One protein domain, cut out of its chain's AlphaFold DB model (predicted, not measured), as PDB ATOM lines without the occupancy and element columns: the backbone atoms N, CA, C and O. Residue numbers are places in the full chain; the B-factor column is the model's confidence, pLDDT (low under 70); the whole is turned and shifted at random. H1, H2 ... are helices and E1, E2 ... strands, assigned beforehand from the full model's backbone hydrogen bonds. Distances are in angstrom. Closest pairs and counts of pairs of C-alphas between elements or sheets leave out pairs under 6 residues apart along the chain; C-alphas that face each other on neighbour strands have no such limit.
ATOM      1  N   HIS A  67      -6.255  56.627  30.766       87.44
ATOM      2  CA  HIS A  67      -7.372  55.789  30.334       87.44
ATOM      3  C   HIS A  67      -6.937  54.756  29.295       87.44
ATOM      4  O   HIS A  67      -7.326  53.592  29.393       87.44
ATOM      5  N   ILE A  68      -6.124  55.169  28.317       88.62
ATOM      6  CA  ILE A  68      -5.620  54.270  27.275       88.62
ATOM      7  C   ILE A  68      -4.662  53.252  27.897       88.62
ATOM      8  O   ILE A  68      -4.827  52.057  27.671       88.62
ATOM      9  N   GLN A  69      -3.765  53.684  28.789       89.12
ATOM     10  CA  GLN A  69      -2.859  52.778  29.508       89.12
ATOM     11  C   GLN A  69      -3.606  51.709  30.305       89.12
ATOM     12  O   GLN A  69      -3.215  50.540  30.304       89.12
ATOM     13  N   LEU A  70      -4.703  52.080  30.972       88.00
ATOM     14  CA  LEU A  70      -5.536  51.130  31.706       88.00
ATOM     15  C   LEU A  70      -6.183  50.095  30.771       88.00
ATOM     16  O   LEU A  70      -6.260  48.911  31.114       88.00
ATOM     17  N   VAL A  71      -6.647  50.530  29.596       88.94
ATOM     18  CA  VAL A  71      -7.225  49.642  28.579       88.94
ATOM     19  C   VAL A  71      -6.159  48.717  27.991       88.94
ATOM     20  O   VAL A  71      -6.411  47.516  27.901       88.94
ATOM     21  N   ASP A  72      -4.969  49.223  27.673       88.56
ATOM     22  CA  ASP A  72      -3.845  48.429  27.160       88.56
ATOM     23  C   ASP A  72      -3.371  47.389  28.172       88.56
ATOM     24  O   ASP A  72      -3.090  46.241  27.825       88.56
ATOM     25  N   PHE A  73      -3.339  47.761  29.450       87.62
ATOM     26  CA  PHE A  73      -3.024  46.848  30.540       87.62
ATOM     27  C   PHE A  73      -4.034  45.694  30.619       87.62
ATOM     28  O   PHE A  73      -3.646  44.522  30.671       87.62
ATOM     29  N   LEU A  74      -5.337  46.002  30.560       89.19
ATOM     30  CA  LEU A  74      -6.396  44.992  30.515       89.19
ATOM     31  C   LEU A  74      -6.290  44.117  29.256       89.19
ATOM     32  O   LEU A  74      -6.370  42.890  29.352       89.19
ATOM     33  N   LEU A  75      -6.076  44.731  28.091       89.62
ATOM     34  CA  LEU A  75      -5.905  44.037  26.819       89.62
ATOM     35  C   LEU A  75      -4.720  43.071  26.881       89.62
ATOM     36  O   LEU A  75      -4.850  41.913  26.488       89.62
ATOM     37  N   GLY A  76      -3.590  43.506  27.435       88.00
ATOM     38  CA  GLY A  76      -2.408  42.676  27.638       88.00
ATOM     39  C   GLY A  76      -2.703  41.427  28.469       88.00
ATOM     40  O   GLY A  76      -2.276  40.332  28.093       88.00
ATOM     41  N   ALA A  77      -3.477  41.549  29.551       88.81
ATOM     42  CA  ALA A  77      -3.874  40.405  30.373       88.81
ATOM     43  C   ALA A  77      -4.829  39.443  29.652       88.81
ATOM     44  O   ALA A  77      -4.641  38.227  29.729       88.81
ATOM     45  N   VAL A  78      -5.804  39.967  28.904       90.38
ATOM     46  CA  VAL A  78      -6.702  39.151  28.068       90.38
ATOM     47  C   VAL A  78      -5.903  38.396  27.005       90.38
ATOM     48  O   VAL A  78      -6.031  37.179  26.880       90.38
ATOM     49  N   MET A  79      -5.013  39.083  26.286       88.31
ATOM     50  CA  MET A  79      -4.178  38.473  25.249       88.31
ATOM     51  C   MET A  79      -3.233  37.413  25.822       88.31
ATOM     52  O   MET A  79      -3.056  36.356  25.215       88.31
ATOM     53  N   CYS A  80      -2.670  37.652  27.009       86.88
ATOM     54  CA  CYS A  80      -1.866  36.666  27.731       86.88
ATOM     55  C   CYS A  80      -2.660  35.382  28.020       86.88
ATOM     56  O   CYS A  80      -2.156  34.283  27.773       86.88
ATOM     57  N   ALA A  81      -3.905  35.517  28.491       86.81
ATOM     58  CA  ALA A  81      -4.789  34.384  28.755       86.81
ATOM     59  C   ALA A  81      -5.195  33.651  27.465       86.81
ATOM     60  O   ALA A  81      -5.187  32.419  27.421       86.81
ATOM     61  N   TYR A  82      -5.496  34.391  26.392       87.06
ATOM     62  CA  TYR A  82      -5.877  33.818  25.096       87.06
ATOM     63  C   TYR A  82      -4.738  32.989  24.498       87.06
ATOM     64  O   TYR A  82      -4.953  31.857  24.066       87.06
ATOM     65  N   GLN A  83      -3.514  33.519  24.526       83.25
ATOM     66  CA  GLN A  83      -2.354  32.877  23.910       83.25
ATOM     67  C   GLN A  83      -1.784  31.704  24.716       83.25
ATOM     68  O   GLN A  83      -1.004  30.940  24.154       83.25
ATOM     69  N   ARG A  84      -2.121  31.554  26.008       77.81
ATOM     70  CA  ARG A  84      -1.527  30.553  26.928       77.81
ATOM     71  C   ARG A  84       0.009  30.612  27.023       77.81
ATOM     72  O   ARG A  84       0.652  29.630  27.371       77.81
ATOM     73  N   LYS A  85       0.606  31.760  26.698       71.06
ATOM     74  CA  LYS A  85       2.068  31.957  26.633       71.06
ATOM     75  C   LYS A  85       2.625  32.784  27.790       71.06
ATOM     76  O   LYS A  85       3.807  33.117  27.796       71.06
ATOM     77  N   ALA A  86       1.792  33.159  28.758       70.62
ATOM     78  CA  ALA A  86       2.252  33.915  29.911       70.62
ATOM     79  C   ALA A  86       3.061  33.013  30.850       70.62
ATOM     80  O   ALA A  86       2.514  32.133  31.501       70.62
ATOM     81  N   THR A  87       4.368  33.254  30.918       68.06
ATOM     82  CA  THR A  87       5.295  32.547  31.816       68.06
ATOM     83  C   THR A  87       5.655  33.364  33.055       68.06
ATOM     84  O   THR A  87       6.155  32.819  34.033       68.06
ATOM     85  N   SER A  88       5.401  34.676  33.039       80.69
ATOM     86  CA  SER A  88       5.688  35.558  34.172       80.69
ATOM     87  C   SER A  88       4.634  35.389  35.275       80.69
ATOM     88  O   SER A  88       3.456  35.663  35.012       80.69
ATOM     89  N   PRO A  89       5.034  35.048  36.518       83.62
ATOM     90  CA  PRO A  89       4.109  34.897  37.643       83.62
ATOM     91  C   PRO A  89       3.254  36.144  37.901       83.62
ATOM     92  O   PRO A  89       2.066  36.036  38.180       83.62
ATOM     93  N   ALA A  90       3.828  37.339  37.734       82.50
ATOM     94  CA  ALA A  90       3.110  38.595  37.940       82.50
ATOM     95  C   ALA A  90       1.983  38.806  36.912       82.50
ATOM     96  O   ALA A  90       0.889  39.244  37.270       82.50
ATOM     97  N   LYS A  91       2.223  38.457  35.637       78.81
ATOM     98  CA  LYS A  91       1.208  38.559  34.573       78.81
ATOM     99  C   LYS A  91       0.064  37.568  34.793       78.81
ATOM    100  O   LYS A  91      -1.090  37.921  34.571       78.81
ATOM    101  N   LEU A  92       0.386  36.357  35.253       85.12
ATOM    102  CA  LEU A  92      -0.606  35.337  35.603       85.12
ATOM    103  C   LEU A  92      -1.463  35.785  36.790       85.12
ATOM    104  O   LEU A  92      -2.680  35.875  36.651       85.12
ATOM    105  N   ALA A  93      -0.833  36.199  37.893       88.12
ATOM    106  CA  ALA A  93      -1.535  36.671  39.087       88.12
ATOM    107  C   ALA A  93      -2.456  37.866  38.791       88.12
ATOM    108  O   ALA A  93      -3.559  37.975  39.329       88.12
ATOM    109  N   MET A  94      -2.031  38.770  37.905       86.19
ATOM    110  CA  MET A  94      -2.866  39.874  37.443       86.19
ATOM    111  C   MET A  94      -4.090  39.380  36.655       86.19
ATOM    112  O   MET A  94      -5.209  39.809  36.945       86.19
ATOM    113  N   ALA A  95      -3.899  38.500  35.668       89.38
ATOM    114  CA  ALA A  95      -4.993  37.971  34.856       89.38
ATOM    115  C   ALA A  95      -6.010  37.203  35.714       89.38
ATOM    116  O   ALA A  95      -7.215  37.424  35.583       89.38
ATOM    117  N   GLU A  96      -5.532  36.379  36.646       91.50
ATOM    118  CA  GLU A  96      -6.347  35.671  37.639       91.50
ATOM    119  C   GLU A  96      -7.117  36.645  38.533       91.50
ATOM    120  O   GLU A  96      -8.319  36.485  38.756       91.50
ATOM    121  N   LYS A  97      -6.461  37.716  38.997       92.44
ATOM    122  CA  LYS A  97      -7.119  38.746  39.801       92.44
ATOM    123  C   LYS A  97      -8.261  39.399  39.029       92.44
ATOM    124  O   LYS A  97      -9.356  39.495  39.575       92.44
ATOM    125  N   ILE A  98      -8.067  39.792  37.770       91.38
ATOM    126  CA  ILE A  98      -9.141  40.386  36.955       91.38
ATOM    127  C   ILE A  98     -10.250  39.361  36.684       91.38
ATOM    128  O   ILE A  98     -11.425  39.692  36.847       91.38
ATOM    129  N   ALA A  99      -9.904  38.114  36.348       94.06
ATOM    130  CA  ALA A  99     -10.879  37.043  36.148       94.06
ATOM    131  C   ALA A  99     -11.753  36.837  37.394       94.06
ATOM    132  O   ALA A  99     -12.979  36.805  37.289       94.06
ATOM    133  N   SER A 100     -11.153  36.846  38.590       95.50
ATOM    134  CA  SER A 100     -11.889  36.714  39.853       95.50
ATOM    135  C   SER A 100     -12.901  37.845  40.072       95.50
ATOM    136  O   SER A 100     -13.969  37.628  40.642       95.50
ATOM    137  N   TYR A 101     -12.613  39.057  39.583       94.06
ATOM    138  CA  TYR A 101     -13.546  40.183  39.659       94.06
ATOM    139  C   TYR A 101     -14.724  40.024  38.702       94.06
ATOM    140  O   TYR A 101     -15.796  40.552  38.996       94.06
ATOM    141  N   LEU A 102     -14.542  39.295  37.599       94.50
ATOM    142  CA  LEU A 102     -15.588  38.933  36.641       94.50
ATOM    143  C   LEU A 102     -16.370  37.673  37.051       94.50
ATOM    144  O   LEU A 102     -17.369  37.347  36.411       94.50
ATOM    145  N   GLY A 103     -15.944  36.987  38.117       95.31
ATOM    146  CA  GLY A 103     -16.504  35.698  38.528       95.31
ATOM    147  C   GLY A 103     -16.071  34.550  37.617       95.31
ATOM    148  O   GLY A 103     -16.805  33.577  37.452       95.31
ATOM    149  N   TRP A 104     -14.908  34.679  36.979       95.50
ATOM    150  CA  TRP A 104     -14.353  33.705  36.047       95.50
ATOM    151  C   TRP A 104     -13.104  33.033  36.618       95.50
ATOM    152  O   TRP A 104     -12.363  33.629  37.396       95.50
ATOM    153  N   GLU A 105     -12.849  31.802  36.175       92.75
ATOM    154  CA  GLU A 105     -11.615  31.059  36.471       92.75
ATOM    155  C   GLU A 105     -10.406  31.576  35.678       92.75
ATOM    156  O   GLU A 105      -9.267  31.435  36.103       92.75
ATOM    157  N   SER A 106     -10.646  32.195  34.520       91.31
ATOM    158  CA  SER A 106      -9.617  32.796  33.675       91.31
ATOM    159  C   SER A 106     -10.218  33.894  32.795       91.31
ATOM    160  O   SER A 106     -11.437  34.017  32.684       91.31
ATOM    161  N   LEU A 107      -9.371  34.686  32.134       92.12
ATOM    162  CA  LEU A 107      -9.806  35.673  31.137       92.12
ATOM    163  C   LEU A 107     -10.020  35.075  29.740       92.12
ATOM    164  O   LEU A 107     -10.097  35.828  28.779       92.12
ATOM    165  N   ARG A 108     -10.107  33.746  29.595       91.44
ATOM    166  CA  ARG A 108     -10.269  33.057  28.303       91.44
ATOM    167  C   ARG A 108     -11.744  32.925  27.896       91.44
ATOM    168  O   ARG A 108     -12.185  31.858  27.476       91.44
ATOM    169  N   TYR A 109     -12.504  34.003  28.040       93.50
ATOM    170  CA  TYR A 109     -13.913  34.044  27.670       93.50
ATOM    171  C   TYR A 109     -14.272  35.380  27.050       93.50
ATOM    172  O   TYR A 109     -13.723  36.425  27.403       93.50
ATOM    173  N   ASP A 110     -15.282  35.336  26.199       94.44
ATOM    174  CA  ASP A 110     -15.932  36.524  25.698       94.44
ATOM    175  C   ASP A 110     -17.057  36.949  26.644       94.44
ATOM    176  O   ASP A 110     -17.758  36.141  27.252       94.44
ATOM    177  N   THR A 111     -17.263  38.252  26.749       94.94
ATOM    178  CA  THR A 111     -18.448  38.821  27.396       94.94
ATOM    179  C   THR A 111     -19.642  38.804  26.448       94.94
ATOM    180  O   THR A 111     -19.490  38.962  25.233       94.94
ATOM    181  N   TRP A 112     -20.853  38.748  26.997       92.38
ATOM    182  CA  TRP A 112     -22.052  39.051  26.220       92.38
ATOM    183  C   TRP A 112     -22.070  40.517  25.762       92.38
ATOM    184  O   TRP A 112     -21.682  41.393  26.536       92.38
ATOM    185  N   PRO A 113     -22.614  40.842  24.570       89.25
ATOM    186  CA  PRO A 113     -22.739  42.230  24.103       89.25
ATOM    187  C   PRO A 113     -23.546  43.147  25.038       89.25
ATOM    188  O   PRO A 113     -23.493  44.368  24.909       89.25
ATOM    189  N   THR A 114     -24.326  42.562  25.946       88.19
ATOM    190  CA  THR A 114     -25.135  43.241  26.963       88.19
ATOM    191  C   THR A 114     -24.362  43.593  28.235       88.19
ATOM    192  O   THR A 114     -24.921  44.291  29.083       88.19
ATOM    193  N   GLU A 115     -23.104  43.157  28.379       91.38
ATOM    194  CA  GLU A 115     -22.274  43.484  29.542       91.38
ATOM    195  C   GLU A 115     -22.169  45.005  29.742       91.38
ATOM    196  O   GLU A 115     -21.965  45.783  28.803       91.38
ATOM    197  N   ARG A 116     -22.354  45.446  30.992       86.44
ATOM    198  CA  ARG A 116     -22.616  46.853  31.319       86.44
ATOM    199  C   ARG A 116     -21.363  47.713  31.280       86.44
ATOM    200  O   ARG A 116     -21.454  48.870  30.876       86.44
ATOM    201  N   LYS A 117     -20.228  47.190  31.755       85.62
ATOM    202  CA  LYS A 117     -19.000  47.983  31.932       85.62
ATOM    203  C   LYS A 117     -18.138  48.002  30.677       85.62
ATOM    204  O   LYS A 117     -17.916  49.056  30.092       85.62
ATOM    205  N   PHE A 118     -17.684  46.840  30.238       88.81
ATOM    206  CA  PHE A 118     -16.823  46.691  29.072       88.81
ATOM    207  C   PHE A 118     -17.109  45.357  28.399       88.81
ATOM    208  O   PHE A 118     -17.800  44.514  28.959       88.81
ATOM    209  N   ASN A 119     -16.599  45.184  27.187       91.94
ATOM    210  CA  ASN A 119     -16.705  43.911  26.498       91.94
ATOM    211  C   ASN A 119     -15.310  43.370  26.205       91.94
ATOM    212  O   ASN A 119     -14.444  44.125  25.775       91.94
ATOM    213  N   ILE A 120     -15.132  42.074  26.427       93.19
ATOM    214  CA  ILE A 120     -14.023  41.276  25.903       93.19
ATOM    215  C   ILE A 120     -14.621  40.397  24.809       93.19
ATOM    216  O   ILE A 120     -15.669  39.788  25.035       93.19
ATOM    217  N   TRP A 121     -14.016  40.373  23.624       92.19
ATOM    218  CA  TRP A 121     -14.415  39.443  22.575       92.19
ATOM    219  C   TRP A 121     -13.259  39.100  21.639       92.19
ATOM    220  O   TRP A 121     -12.413  39.947  21.344       92.19
ATOM    221  N   LEU A 122     -13.250  37.874  21.124       88.44
ATOM    222  CA  LEU A 122     -12.358  37.470  20.045       88.44
ATOM    223  C   LEU A 122     -13.008  37.753  18.683       88.44
ATOM    224  O   LEU A 122     -14.097  37.259  18.380       88.44
ATOM    225  N   PHE A 123     -12.310  38.486  17.812       84.56
ATOM    226  CA  PHE A 123     -12.655  38.551  16.388       84.56
ATOM    227  C   PHE A 123     -12.304  37.222  15.709       84.56
ATOM    228  O   PHE A 123     -11.215  37.031  15.172       84.56
ATOM    229  N   PHE A 124     -13.237  36.279  15.788       85.31
ATOM    230  CA  PHE A 124     -13.070  34.931  15.268       85.31
ATOM    231  C   PHE A 124     -13.407  34.846  13.774       85.31
ATOM    232  O   PHE A 124     -14.515  35.181  13.349       85.31
ATOM    233  N   ASP A 125     -12.457  34.338  12.988       86.12
ATOM    234  CA  ASP A 125     -12.652  33.983  11.584       86.12
ATOM    235  C   ASP A 125     -12.960  32.486  11.468       86.12
ATOM    236  O   ASP A 125     -12.095  31.644  11.716       86.12
ATOM    237  N   LYS A 126     -14.185  32.160  11.039       86.19
ATOM    238  CA  LYS A 126     -14.659  30.776  10.862       86.19
ATOM    239  C   LYS A 126     -13.794  29.960   9.896       86.19
ATOM    240  O   LYS A 126     -13.805  28.737   9.971       86.19
ATOM    241  N   LYS A 127     -13.049  30.611   8.994       90.69
ATOM    242  CA  LYS A 127     -12.143  29.932   8.054       90.69
ATOM    243  C   LYS A 127     -10.900  29.355   8.737       90.69
ATOM    244  O   LYS A 127     -10.242  28.504   8.153       90.69
ATOM    245  N   LYS A 128     -10.567  29.804   9.954       84.69
ATOM    246  CA  LYS A 128      -9.350  29.410  10.687       84.69
ATOM    247  C   LYS A 128      -9.518  28.168  11.570       84.69
ATOM    248  O   LYS A 128      -8.601  27.839  12.316       84.69
ATOM    249  N   GLY A 129     -10.651  27.472  11.479       86.00
ATOM    250  CA  GLY A 129     -10.942  26.273  12.271       86.00
ATOM    251  C   GLY A 129     -11.991  26.527  13.355       86.00
ATOM    252  O   GLY A 129     -12.698  27.528  13.278       86.00
ATOM    253  N   PRO A 130     -12.148  25.621  14.336       85.88
ATOM    254  CA  PRO A 130     -13.133  25.772  15.402       85.88
ATOM    255  C   PRO A 130     -12.769  26.917  16.351       85.88
ATOM    256  O   PRO A 130     -11.600  27.197  16.608       85.88
ATOM    257  N   ARG A 131     -13.796  27.572  16.895       87.12
ATOM    258  CA  ARG A 131     -13.625  28.605  17.918       87.12
ATOM    259  C   ARG A 131     -13.267  27.945  19.242       87.12
ATOM    260  O   ARG A 131     -13.965  27.039  19.678       87.12
ATOM    261  N   ASP A 132     -12.226  28.441  19.892       85.50
ATOM    262  CA  ASP A 132     -11.662  27.873  21.119       85.50
ATOM    263  C   ASP A 132     -11.928  28.730  22.374       85.50
ATOM    264  O   ASP A 132     -11.344  28.483  23.438       85.50
ATOM    265  N   ILE A 133     -12.790  29.742  22.231       89.50
ATOM    266  CA  ILE A 133     -13.214  30.686  23.269       89.50
ATOM    267  C   ILE A 133     -14.737  30.763  23.283       89.50
ATOM    268  O   ILE A 133     -15.373  31.006  22.252       89.50
ATOM    269  N   GLU A 134     -15.304  30.592  24.469       92.25
ATOM    270  CA  GLU A 134     -16.740  30.649  24.717       92.25
ATOM    271  C   GLU A 134     -17.157  32.016  25.257       92.25
ATOM    272  O   GLU A 134     -16.365  32.730  25.873       92.25
ATOM    273  N   THR A 135     -18.427  32.368  25.065       94.50
ATOM    274  CA  THR A 135     -19.023  33.534  25.719       94.50
ATOM    275  C   THR A 135     -19.536  33.130  27.097       94.50
ATOM    276  O   THR A 135     -20.351  32.214  27.199       94.50
ATOM    277  N   LYS A 136     -19.110  33.828  28.153       94.50
ATOM    278  CA  LYS A 136     -19.480  33.528  29.541       94.50
ATOM    279  C   LYS A 136     -20.215  34.699  30.184       94.50
ATOM    280  O   LYS A 136     -19.957  35.868  29.896       94.50
ATOM    281  N   GLU A 137     -21.161  34.383  31.063       93.69
ATOM    282  CA  GLU A 137     -21.833  35.398  31.872       93.69
ATOM    283  C   GLU A 137     -20.871  35.966  32.923       93.69
ATOM    284  O   GLU A 137     -20.087  35.233  33.528       93.69
TER     285      GLU A 137
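What this domain is: This is residues 67 to 137 of the 150 residues of an uncharacterized protein of Escherichia coli M056 (UniProt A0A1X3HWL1). Two helices cross nearly at right angles, H1 over H2, and beside them a small two-stranded parallel sheet is joined by a long looping stretch. Residues 67 to 72 of H1 and residues 125 to 130 of the loop stick out. The printed part has 71 residues, with H1, H2, E1 and E2 in that order, and is mostly helix. It is compact, with a radius of gyration of the C-alphas of 12.4 A, and spans 34 by 30 by 24 A.

How they stand to each other: H1, residues 67 to 83, touches H2, residues 89 to 102, with residues 77 to 81 alone. The closest C-alphas, Ala 77 and Ala 95, are 5.2 A apart, and the lines are about perpendicular at 78 degrees. In both helices every O i to N i+4 pair is within hydrogen-bond range. E1, residues 109 to 111, and E2, residues 134 to 136, are parallel neighbours at 53 degrees, with N 110 and O 134 2.8 A apart. H1 and E1 are only just apart, at 8.4 A.

Where its parts are: H1 is 24.3 A long from C-alpha 67 at (-7.372, 55.789, 30.334), and H2 20.1 A. E2 ends with C-alpha 136 at (-19.480, 33.528, 29.541).

The domain as a whole: The printed part has no cut. The link E1 to E2 is long, 22 residues. Residue 87 is under 70 in pLDDT.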